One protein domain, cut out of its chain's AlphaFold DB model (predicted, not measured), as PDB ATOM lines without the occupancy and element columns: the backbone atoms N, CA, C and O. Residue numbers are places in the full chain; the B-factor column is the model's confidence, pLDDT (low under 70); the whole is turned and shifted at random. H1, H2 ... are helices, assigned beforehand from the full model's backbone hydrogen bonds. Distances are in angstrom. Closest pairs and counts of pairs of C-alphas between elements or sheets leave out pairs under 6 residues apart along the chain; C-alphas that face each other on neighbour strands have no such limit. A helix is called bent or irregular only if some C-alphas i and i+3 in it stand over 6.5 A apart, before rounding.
ATOM      1  N   HIS A  98     155.834 144.657 173.131       91.75
ATOM      2  CA  HIS A  98     155.680 143.910 171.898       91.75
ATOM      3  C   HIS A  98     156.993 143.714 171.121       91.75
ATOM      4  O   HIS A  98     157.026 143.015 170.110       91.75
ATOM      5  N   HIS A  99     158.105 144.282 171.593       90.94
ATOM      6  CA  HIS A  99     159.442 143.955 171.083       90.94
ATOM      7  C   HIS A  99     160.131 142.831 171.866       90.94
ATOM      8  O   HIS A  99     161.151 142.296 171.417       90.94
ATOM      9  N   THR A 100     159.559 142.418 173.000       95.19
ATOM     10  CA  THR A 100     160.121 141.332 173.807       95.19
ATOM     11  C   THR A 100     160.022 139.983 173.077       95.19
ATOM     12  O   THR A 100     159.030 139.719 172.384       95.19
ATOM     13  N   PRO A 101     161.038 139.110 173.191       94.94
ATOM     14  CA  PRO A 101     160.967 137.755 172.651       94.94
ATOM     15  C   PRO A 101     159.818 136.927 173.230       94.94
ATOM     16  O   PRO A 101     159.263 136.070 172.547       94.94
ATOM     17  N   GLU A 102     159.451 137.170 174.489       94.56
ATOM     18  CA  GLU A 102     158.337 136.512 175.168       94.56
ATOM     19  C   GLU A 102     157.018 136.830 174.470       94.56
ATOM     20  O   GLU A 102     156.296 135.906 174.095       94.56
ATOM     21  N   TRP A 103     156.754 138.117 174.217       95.88
ATOM     22  CA  TRP A 103     155.558 138.525 173.491       95.88
ATOM     23  C   TRP A 103     155.558 137.987 172.061       95.88
ATOM     24  O   TRP A 103     154.544 137.467 171.611       95.88
ATOM     25  N   ARG A 104     156.691 138.039 171.343       96.62
ATOM     26  CA  ARG A 104     156.767 137.506 169.969       96.62
ATOM     27  C   ARG A 104     156.535 136.001 169.912       96.62
ATOM     28  O   ARG A 104     155.854 135.527 169.008       96.62
ATOM     29  N   ARG A 105     157.047 135.249 170.890       95.56
ATOM     30  CA  ARG A 105     156.778 133.810 171.028       95.56
ATOM     31  C   ARG A 105     155.290 133.548 171.219       95.56
ATOM     32  O   ARG A 105     154.740 132.673 170.561       95.56
ATOM     33  N   GLU A 106     154.648 134.295 172.113       95.56
ATOM     34  CA  GLU A 106     153.211 134.180 172.341       95.56
ATOM     35  C   GLU A 106     152.437 134.549 171.074       95.56
ATOM     36  O   GLU A 106     151.637 133.751 170.592       95.56
ATOM     37  N   ALA A 107     152.744 135.690 170.463       96.44
ATOM     38  CA  ALA A 107     152.122 136.168 169.240       96.44
ATOM     39  C   ALA A 107     152.249 135.170 168.078       96.44
ATOM     40  O   ALA A 107     151.277 134.937 167.376       96.44
ATOM     41  N   LEU A 108     153.386 134.497 167.914       96.81
ATOM     42  CA  LEU A 108     153.595 133.520 166.837       96.81
ATOM     43  C   LEU A 108     153.115 132.099 167.176       96.81
ATOM     44  O   LEU A 108     153.073 131.239 166.296       96.81
ATOM     45  N   SER A 109     152.725 131.837 168.429       94.88
ATOM     46  CA  SER A 109     152.409 130.481 168.901       94.88
ATOM     47  C   SER A 109     151.265 129.800 168.145       94.88
ATOM     48  O   SER A 109     151.339 128.593 167.928       94.88
ATOM     49  N   LEU A 110     150.240 130.547 167.714       94.94
ATOM     50  CA  LEU A 110     149.090 129.988 166.997       94.94
ATOM     51  C   LEU A 110     149.507 129.379 165.654       94.94
ATOM     52  O   LEU A 110     149.182 128.231 165.362       94.94
ATOM     53  N   ILE A 111     150.263 130.137 164.862       95.38
ATOM     54  CA  ILE A 111     150.709 129.700 163.539       95.38
ATOM     55  C   ILE A 111     151.765 128.615 163.661       95.38
ATOM     56  O   ILE A 111     151.693 127.613 162.958       95.38
ATOM     57  N   TYR A 112     152.710 128.754 164.592       93.62
ATOM     58  CA  TYR A 112     153.724 127.722 164.794       93.62
ATOM     59  C   TYR A 112     153.113 126.399 165.254       93.62
ATOM     60  O   TYR A 112     153.559 125.353 164.797       93.62
ATOM     61  N   ALA A 113     152.057 126.416 166.072       91.69
ATOM     62  CA  ALA A 113     151.356 125.190 166.444       91.69
ATOM     63  C   ALA A 113     150.828 124.419 165.222       91.69
ATOM     64  O   ALA A 113     150.905 123.195 165.214       91.69
ATOM     65  N   HIS A 114     150.355 125.118 164.187       90.19
ATOM     66  CA  HIS A 114     149.875 124.485 162.961       90.19
ATOM     67  C   HIS A 114     151.009 124.068 162.020       90.19
ATOM     68  O   HIS A 114     151.031 122.939 161.543       90.19
ATOM     69  N   LEU A 115     152.012 124.931 161.824       88.88
ATOM     70  CA  LEU A 115     153.162 124.623 160.966       88.88
ATOM     71  C   LEU A 115     154.001 123.433 161.469       88.88
ATOM     72  O   LEU A 115     154.797 122.875 160.715       88.88
ATOM     73  N   HIS A 116     153.896 123.081 162.754       78.94
ATOM     74  CA  HIS A 116     154.597 121.941 163.347       78.94
ATOM     75  C   HIS A 116     153.801 120.629 163.302       78.94
ATOM     76  O   HIS A 116     154.415 119.573 163.447       78.94
ATOM     77  N   ASP A 117     152.484 120.648 163.068       59.69
ATOM     78  CA  ASP A 117     151.665 119.421 163.100       59.69
ATOM     79  C   ASP A 117     152.008 118.450 161.951       59.69
ATOM     80  O   ASP A 117     151.740 117.255 162.046       59.69
ATOM     81  N   SER A 118     152.723 118.908 160.916       54.69
ATOM     82  CA  SER A 118     153.243 118.047 159.844       54.69
ATOM     83  C   SER A 118     154.408 117.142 160.282       54.69
ATOM     84  O   SER A 118     154.732 116.193 159.570       54.69
ATOM     85  N   LYS A 119     155.075 117.410 161.423       56.81
ATOM     86  CA  LYS A 119     156.168 116.562 161.941       56.81
ATOM     87  C   LYS A 119     156.073 116.376 163.468       56.81
ATOM     88  O   LYS A 119     156.363 117.307 164.222       56.81
ATOM     89  N   PRO A 120     155.785 115.156 163.965       51.69
ATOM     90  CA  PRO A 120     155.463 114.894 165.376       51.69
ATOM     91  C   PRO A 120     156.606 115.137 166.381       51.69
ATOM     92  O   PRO A 120     156.367 115.125 167.587       51.69
ATOM     93  N   HIS A 121     157.841 115.382 165.930       55.25
ATOM     94  CA  HIS A 121     159.011 115.519 166.811       55.25
ATOM     95  C   HIS A 121     159.219 116.915 167.416       55.25
ATOM     96  O   HIS A 121     160.053 117.065 168.303       55.25
ATOM     97  N   TYR A 122     158.454 117.923 166.986       53.59
ATOM     98  CA  TYR A 122     158.582 119.308 167.455       53.59
ATOM     99  C   TYR A 122     157.293 119.827 168.096       53.59
ATOM    100  O   TYR A 122     156.928 120.987 167.922       53.59
ATOM    101  N   ARG A 123     156.573 118.994 168.858       54.22
ATOM    102  CA  ARG A 123     155.474 119.524 169.672       54.22
ATOM    103  C   ARG A 123     156.059 120.394 170.786       54.22
ATOM    104  O   ARG A 123     156.755 119.850 171.644       54.22
ATOM    105  N   PRO A 124     155.780 121.713 170.823       54.47
ATOM    106  CA  PRO A 124     156.069 122.510 172.002       54.47
ATOM    107  C   PRO A 124     155.265 121.900 173.148       54.47
ATOM    108  O   PRO A 124     154.034 121.960 173.180       54.47
ATOM    109  N   PRO A 134     167.010 125.278 171.934       89.00
ATOM    110  CA  PRO A 134     167.237 125.110 170.505       89.00
ATOM    111  C   PRO A 134     168.317 124.048 170.245       89.00
ATOM    112  O   PRO A 134     169.236 123.909 171.059       89.00
ATOM    113  N   PRO A 135     168.260 123.335 169.108       92.50
ATOM    114  CA  PRO A 135     169.309 122.393 168.735       92.50
ATOM    115  C   PRO A 135     170.654 123.113 168.559       92.50
ATOM    116  O   PRO A 135     170.698 124.294 168.200       92.50
ATOM    117  N   LEU A 136     171.758 122.384 168.766       95.50
ATOM    118  CA  LEU A 136     173.120 122.925 168.650       95.50
ATOM    119  C   LEU A 136     173.348 123.616 167.300       95.50
ATOM    120  O   LEU A 136     173.870 124.725 167.272       95.50
ATOM    121  N   THR A 137     172.871 123.019 166.204       95.69
ATOM    122  CA  THR A 137     172.955 123.590 164.851       95.69
ATOM    123  C   THR A 137     172.392 125.008 164.793       95.69
ATOM    124  O   THR A 137     173.039 125.913 164.273       95.69
ATOM    125  N   LEU A 138     171.223 125.240 165.393       95.00
ATOM    126  CA  LEU A 138     170.590 126.556 165.414       95.00
ATOM    127  C   LEU A 138     171.371 127.544 166.293       95.00
ATOM    128  O   LEU A 138     171.486 128.714 165.941       95.00
ATOM    129  N   ILE A 139     171.951 127.085 167.407       96.00
ATOM    130  CA  ILE A 139     172.835 127.913 168.247       96.00
ATOM    131  C   ILE A 139     174.083 128.338 167.459       96.00
ATOM    132  O   ILE A 139     174.433 129.519 167.468       96.00
ATOM    133  N   CYS A 140     174.721 127.409 166.743       97.12
ATOM    134  CA  CYS A 140     175.877 127.694 165.893       97.12
ATOM    135  C   CYS A 140     175.524 128.679 164.771       97.12
ATOM    136  O   CYS A 140     176.247 129.650 164.568       97.12
ATOM    137  N   LEU A 141     174.386 128.496 164.094       96.81
ATOM    138  CA  LEU A 141     173.936 129.410 163.037       96.81
ATOM    139  C   LEU A 141     173.670 130.823 163.557       96.81
ATOM    140  O   LEU A 141     174.055 131.795 162.911       96.81
ATOM    141  N   ARG A 142     173.071 130.960 164.746       95.88
ATOM    142  CA  ARG A 142     172.915 132.273 165.391       95.88
ATOM    143  C   ARG A 142     174.253 132.923 165.684       95.88
ATOM    144  O   ARG A 142     174.406 134.120 165.463       95.88
ATOM    145  N   TYR A 143     175.201 132.143 166.199       96.62
ATOM    146  CA  TYR A 143     176.536 132.643 166.483       96.62
ATOM    147  C   TYR A 143     177.189 133.167 165.200       96.62
ATOM    148  O   TYR A 143     177.600 134.325 165.168       96.62
ATOM    149  N   LEU A 144     177.160 132.385 164.116       96.62
ATOM    150  CA  LEU A 144     177.652 132.810 162.802       96.62
ATOM    151  C   LEU A 144     176.957 134.087 162.317       96.62
ATOM    152  O   LEU A 144     177.629 135.021 161.897       96.62
ATOM    153  N   LEU A 145     175.633 134.176 162.444       95.75
ATOM    154  CA  LEU A 145     174.866 135.355 162.037       95.75
ATOM    155  C   LEU A 145     175.220 136.615 162.846       95.75
ATOM    156  O   LEU A 145     175.114 137.726 162.317       95.75
ATOM    157  N   SER A 146     175.617 136.442 164.113       95.25
ATOM    158  CA  SER A 146     176.022 137.525 165.018       95.25
ATOM    159  C   SER A 146     177.465 137.991 164.814       95.25
ATOM    160  O   SER A 146     177.748 139.170 165.005       95.25
ATOM    161  N   VAL A 147     178.364 137.081 164.429       96.69
ATOM    162  CA  VAL A 147     179.798 137.361 164.263       96.69
ATOM    163  C   VAL A 147     180.114 137.830 162.849       96.69
ATOM    164  O   VAL A 147     180.933 138.729 162.675       96.69
ATOM    165  N   LEU A 148     179.465 137.243 161.843       96.31
ATOM    166  CA  LEU A 148     179.743 137.550 160.447       96.31
ATOM    167  C   LEU A 148     178.973 138.799 159.980       96.31
ATOM    168  O   LEU A 148     177.763 138.936 160.241       96.31
ATOM    169  N   PRO A 149     179.638 139.702 159.235       95.31
ATOM    170  CA  PRO A 149     178.972 140.723 158.439       95.31
ATOM    171  C   PRO A 149     177.909 140.121 157.512       95.31
ATOM    172  O   PRO A 149     177.979 138.961 157.114       95.31
ATOM    173  N   THR A 150     176.906 140.925 157.147       94.38
ATOM    174  CA  THR A 150     175.863 140.507 156.197       94.38
ATOM    175  C   THR A 150     176.415 139.929 154.885       94.38
ATOM    176  O   THR A 150     175.952 138.847 154.543       94.38
ATOM    177  N   PRO A 151     177.356 140.572 154.159       95.88
ATOM    178  CA  PRO A 151     177.861 140.007 152.903       95.88
ATOM    179  C   PRO A 151     178.541 138.650 153.121       95.88
ATOM    180  O   PRO A 151     178.132 137.670 152.510       95.88
ATOM    181  N   ASP A 152     179.455 138.555 154.087       96.44
ATOM    182  CA  ASP A 152     180.199 137.326 154.384       96.44
ATOM    183  C   ASP A 152     179.274 136.164 154.764       96.44
ATOM    184  O   ASP A 152     179.448 135.038 154.303       96.44
ATOM    185  N   PHE A 153     178.246 136.420 155.580       94.88
ATOM    186  CA  PHE A 153     177.259 135.397 155.924       94.88
ATOM    187  C   PHE A 153     176.499 134.904 154.681       94.88
ATOM    188  O   PHE A 153     176.226 133.711 154.547       94.88
ATOM    189  N   VAL A 154     176.157 135.816 153.773       94.50
ATOM    190  CA  VAL A 154     175.392 135.516 152.557       94.50
ATOM    191  C   VAL A 154     176.227 134.773 151.524       94.50
ATOM    192  O   VAL A 154     175.703 133.878 150.875       94.50
ATOM    193  N   GLU A 155     177.506 135.099 151.391       95.50
ATOM    194  CA  GLU A 155     178.396 134.449 150.429       95.50
ATOM    195  C   GLU A 155     178.908 133.099 150.940       95.50
ATOM    196  O   GLU A 155     178.964 132.138 150.179       95.50
ATOM    197  N   VAL A 156     179.238 132.999 152.233       96.56
ATOM    198  CA  VAL A 156     179.911 131.816 152.792       96.56
ATOM    199  C   VAL A 156     178.932 130.808 153.390       96.56
ATOM    200  O   VAL A 156     179.165 129.611 153.298       96.56
ATOM    201  N   VAL A 157     177.846 131.247 154.036       95.94
ATOM    202  CA  VAL A 157     176.979 130.336 154.815       95.94
ATOM    203  C   VAL A 157     175.707 129.966 154.059       95.94
ATOM    204  O   VAL A 157     175.333 128.795 154.021       95.94
ATOM    205  N   VAL A 158     175.024 130.947 153.460       95.69
ATOM    206  CA  VAL A 158     173.707 130.739 152.830       95.69
ATOM    207  C   VAL A 158     173.712 129.684 151.709       95.69
ATOM    208  O   VAL A 158     172.783 128.874 151.714       95.69
ATOM    209  N   PRO A 159     174.713 129.605 150.804       95.12
ATOM    210  CA  PRO A 159     174.715 128.618 149.718       95.12
ATOM    211  C   PRO A 159     174.788 127.169 150.206       95.12
ATOM    212  O   PRO A 159     174.314 126.262 149.531       95.12
ATOM    213  N   HIS A 160     175.352 126.952 151.395       95.31
ATOM    214  CA  HIS A 160     175.504 125.626 151.992       95.31
ATOM    215  C   HIS A 160     174.382 125.283 152.978       95.31
ATOM    216  O   HIS A 160     174.378 124.196 153.556       95.31
ATOM    217  N   LEU A 161     173.431 126.199 153.202       95.88
ATOM    218  CA  LEU A 161     172.369 126.012 154.180       95.88
ATOM    219  C   LEU A 161     171.107 125.437 153.508       95.88
ATOM    220  O   LEU A 161     170.438 126.143 152.740       95.88
ATOM    221  N   PRO A 162     170.709 124.187 153.815       93.62
ATOM    222  CA  PRO A 162     169.502 123.605 153.243       93.62
ATOM    223  C   PRO A 162     168.250 124.402 153.643       93.62
ATOM    224  O   PRO A 162     168.203 125.033 154.705       93.62
ATOM    225  N   SER A 163     167.215 124.367 152.794       91.75
ATOM    226  CA  SER A 163     165.987 125.174 152.944       91.75
ATOM    227  C   SER A 163     165.331 125.004 154.317       91.75
ATOM    228  O   SER A 163     164.936 125.983 154.949       91.75
ATOM    229  N   HIS A 164     165.291 123.776 154.842       92.06
ATOM    230  CA  HIS A 164     164.711 123.494 156.152       92.06
ATOM    231  C   HIS A 164     165.475 124.167 157.308       92.06
ATOM    232  O   HIS A 164     164.829 124.698 158.210       92.06
ATOM    233  N   LEU A 165     166.814 124.222 157.270       95.50
ATOM    234  CA  LEU A 165     167.608 124.923 158.289       95.50
ATOM    235  C   LEU A 165     167.496 126.441 158.148       95.50
ATOM    236  O   LEU A 165     167.407 127.138 159.159       95.50
ATOM    237  N   ARG A 166     167.443 126.962 156.913       96.38
ATOM    238  CA  ARG A 166     167.138 128.381 156.668       96.38
ATOM    239  C   ARG A 166     165.790 128.747 157.293       96.38
ATOM    240  O   ARG A 166     165.691 129.763 157.978       96.38
ATOM    241  N   ARG A 167     164.772 127.899 157.111       95.75
ATOM    242  CA  ARG A 167     163.420 128.113 157.644       95.75
ATOM    243  C   ARG A 167     163.417 128.108 159.168       95.75
ATOM    244  O   ARG A 167     162.849 129.010 159.781       95.75
ATOM    245  N   GLU A 168     164.074 127.129 159.788       95.19
ATOM    246  CA  GLU A 168     164.211 127.062 161.249       95.19
ATOM    247  C   GLU A 168     164.936 128.287 161.818       95.19
ATOM    248  O   GLU A 168     164.493 128.851 162.822       95.19
ATOM    249  N   LEU A 169     165.998 128.746 161.148       96.62
ATOM    250  CA  LEU A 169     166.714 129.963 161.520       96.62
ATOM    251  C   LEU A 169     165.807 131.197 161.436       96.62
ATOM    252  O   LEU A 169     165.742 131.962 162.394       96.62
ATOM    253  N   VAL A 170     165.067 131.376 160.336       97.12
ATOM    254  CA  VAL A 170     164.138 132.508 160.166       97.12
ATOM    255  C   VAL A 170     163.058 132.510 161.249       97.12
ATOM    256  O   VAL A 170     162.828 133.548 161.871       97.12
ATOM    257  N   ARG A 171     162.429 131.359 161.528       96.38
ATOM    258  CA  ARG A 171     161.401 131.235 162.578       96.38
ATOM    259  C   ARG A 171     161.939 131.588 163.960       96.38
ATOM    260  O   ARG A 171     161.301 132.299 164.735       96.38
ATOM    261  N   ASP A 172     163.129 131.107 164.281       96.19
ATOM    262  CA  ASP A 172     163.711 131.365 165.585       96.19
ATOM    263  C   ASP A 172     164.173 132.820 165.762       96.19
ATOM    264  O   ASP A 172     163.905 133.432 166.804       96.19
ATOM    265  N   MET A 173     164.800 133.408 164.738       97.50
ATOM    266  CA  MET A 173     165.193 134.817 164.767       97.50
ATOM    267  C   MET A 173     163.959 135.730 164.822       97.50
ATOM    268  O   MET A 173     163.954 136.703 165.574       97.50
ATOM    269  N   ALA A 174     162.854 135.369 164.159       97.31
ATOM    270  CA  ALA A 174     161.586 136.091 164.277       97.31
ATOM    271  C   ALA A 174     161.105 136.223 165.736       97.31
ATOM    272  O   ALA A 174     160.585 137.277 166.111       97.31
ATOM    273  N   ILE A 175     161.345 135.217 166.588       96.31
ATOM    274  CA  ILE A 175     161.048 135.280 168.029       96.31
ATOM    275  C   ILE A 175     162.127 136.033 168.808       96.31
ATOM    276  O   ILE A 175     161.797 136.844 169.668       96.31
ATOM    277  N   ARG A 176     163.411 135.739 168.584       95.38
ATOM    278  CA  ARG A 176     164.494 136.221 169.461       95.38
ATOM    279  C   ARG A 176     164.983 137.609 169.094       95.38
ATOM    280  O   ARG A 176     165.000 138.493 169.944       95.38
ATOM    281  N   ASP A 177     165.320 137.815 167.834       96.31
ATOM    282  CA  ASP A 177     165.922 139.045 167.325       96.31
ATOM    283  C   ASP A 177     165.632 139.144 165.818       96.31
ATOM    284  O   ASP A 177     166.255 138.426 165.036       96.31
ATOM    285  N   PRO A 178     164.608 139.906 165.384       97.19
ATOM    286  CA  PRO A 178     164.162 139.875 164.000       97.19
ATOM    287  C   PRO A 178     165.286 140.259 163.053       97.19
ATOM    288  O   PRO A 178     165.985 141.249 163.270       97.19
ATOM    289  N   LEU A 179     165.427 139.504 161.969       96.56
ATOM    290  CA  LEU A 179     166.457 139.797 160.987       96.56
ATOM    291  C   LEU A 179     166.159 141.115 160.262       96.56
ATOM    292  O   LEU A 179     165.012 141.357 159.877       96.56
ATOM    293  N   PRO A 180     167.182 141.951 160.011       95.88
ATOM    294  CA  PRO A 180     167.016 143.103 159.141       95.88
ATOM    295  C   PRO A 180     166.723 142.633 157.710       95.88
ATOM    296  O   PRO A 180     167.240 141.601 157.273       95.88
ATOM    297  N   ASN A 181     165.948 143.428 156.964       96.12
ATOM    298  CA  ASN A 181     165.505 143.112 155.601       96.12
ATOM    299  C   ASN A 181     166.611 142.528 154.692       96.12
ATOM    300  O   ASN A 181     166.350 141.500 154.076       96.12
ATOM    301  N   PRO A 182     167.843 143.088 154.620       95.19
ATOM    302  CA  PRO A 182     168.879 142.533 153.749       95.19
ATOM    303  C   PRO A 182     169.247 141.087 154.108       95.19
ATOM    304  O   PRO A 182     169.260 140.233 153.231       95.19
ATOM    305  N   LYS A 183     169.461 140.783 155.399       95.69
ATOM    306  CA  LYS A 183     169.790 139.420 155.855       95.69
ATOM    307  C   LYS A 183     168.629 138.451 155.607       95.69
ATOM    308  O   LYS A 183     168.858 137.317 155.196       95.69
ATOM    309  N   LEU A 184     167.393 138.894 155.847       96.94
ATOM    310  CA  LEU A 184     166.201 138.074 155.626       96.94
ATOM    311  C   LEU A 184     166.017 137.727 154.144       96.94
ATOM    312  O   LEU A 184     165.830 136.557 153.814       96.94
ATOM    313  N   TYR A 185     166.098 138.716 153.251       96.31
ATOM    314  CA  TYR A 185     165.927 138.487 151.816       96.31
ATOM    315  C   TYR A 185     167.056 137.649 151.224       96.31
ATOM    316  O   TYR A 185     166.798 136.809 150.369       96.31
ATOM    317  N   SER A 186     168.282 137.777 151.732       95.12
ATOM    318  CA  SER A 186     169.363 136.879 151.329       95.12
ATOM    319  C   SER A 186     169.122 135.426 151.750       95.12
ATOM    320  O   SER A 186     169.413 134.526 150.972       95.12
ATOM    321  N   LEU A 187     168.537 135.174 152.930       96.12
ATOM    322  CA  LEU A 187     168.137 133.818 153.334       96.12
ATOM    323  C   LEU A 187     167.011 133.254 152.454       96.12
ATOM    324  O   LEU A 187     167.008 132.056 152.165       96.12
ATOM    325  N   CYS A 188     166.086 134.109 152.012       95.62
ATOM    326  CA  CYS A 188     165.003 133.750 151.090       95.62
ATOM    327  C   CYS A 188     165.503 133.359 149.692       95.62
ATOM    328  O   CYS A 188     164.810 132.649 148.972       95.62
ATOM    329  N   GLY A 189     166.708 133.780 149.304       92.25
ATOM    330  CA  GLY A 189     167.262 133.469 147.992       92.25
ATOM    331  C   GLY A 189     166.438 134.073 146.851       92.25
ATOM    332  O   GLY A 189     165.857 135.150 146.984       92.25
ATOM    333  N   ARG A 190     166.419 133.384 145.705       90.12
ATOM    334  CA  ARG A 190     165.740 133.857 144.486       90.12
ATOM    335  C   ARG A 190     164.219 133.741 144.566       90.12
ATOM    336  O   ARG A 190     163.530 134.571 143.983       90.12
TER     337      ARG A 190
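Overview. This is residues 98 to 124 and 134 to 190 of the 368 residues of an uncharacterized protein of Amanita thiersii Skay4041 (UniProt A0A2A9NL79). The longest helix by residues, H1, makes one side of a rounded body and packs on one end of H4, the helix nearest its middle. On the other side of H4, H2, H3 and H5 form with it a four-cornered group, in the order H4, H2, H3, H5 and back to H4, with firm contact at two of its four sides and looser contact at the other two. The printed part has 84 residues with five named helices, H1 to H5 in that order along the chain, and no named strand; the class is all helix, with 60 of the printed residues in the helices. The whole is compact, with a radius of gyration of the C-alphas of 13.3 A and spans of 34 by 29 by 26 A.

Along the chain. H1 is residues 101 to 115, 19.2 A from first to last C-alpha; C-alpha 101 is at (160.967, 137.755, 172.651). H1 is irregular, with C-alphas 107 and 110 standing 7.2 A apart. H4 is residues 163 to 176, 19.9 A long, and its C-alpha 176 is at (164.494, 136.221, 169.461). H2 is residues 136 to 147, 16.5 A long. H3 is residues 150 to 160, 15.5 A long; it is irregular, but only just, with C-alphas 156 and 159 standing 6.8 A apart. H5 is residues 181 to 188, 10.4 A long, and ends with C-alpha 188 at (165.003, 133.750, 151.090). No helix is bent.

Arrangement. H1 touches H4, and H4 touches H1 with residues 174 to 176 alone; their closest C-alphas, those of Pro 101 and Arg 176, are 5.0 A apart. The two run opposite ways at a steep tilt of 35.3 degrees, only just past shallow. H4 touches H2 with residues 165 to 169 alone, and H2 meets it with residues 138 to 142 alone; their closest C-alphas are those of Leu 138 and Leu 169, 6.5 A apart. H2 and H4 run the same way at a steep tilt of 69 degrees, only just short of about perpendicular. H4 and H5 are close but not clearly touching, with the C-alphas of Arg 166 and Leu 187 closest at 6.5 A, and run opposite ways at a shallow tilt of 30 degrees. H5 touches H3, with the C-alphas of Thr 150 and Lys 183 closest at 6.2 A; they run the same way at a shallow tilt of 10 degrees. H2 and H3 are close but not clearly touching; their closest C-alphas are those of Leu 145 and Phe 153, 6.6 A apart. H3 and H4 are also close but not clearly touching, with the C-alphas of Val 158 and Arg 166 closest at 8.0 A. H1 is apart from H2, H3 and H5, and H2 is apart from H5. The helix packing is mostly crossed, meaning at more than a shallow tilt, but only just: of 3 touching pairs, 1 is at a shallow tilt. In H2, H4 and H5 every O i to N i+4 pair is within hydrogen-bond range; in H1 8 of 11 pairs are, and in H3 4 of 7.

Size, cuts and confidence. The two C-alphas farthest apart, those of Pro 120 and Pro 151, are 35.9 A apart. Residues 125 to 133 are not printed, and C-alphas 124 and 134 are 11.6 A apart across this cut, which lies in the link from H1 to H2. The links H2 to H3, H3 to H4 and H4 to H5 are tight. The mean pLDDT of the printed part is 91.1; residues 117 to 124 are under 70.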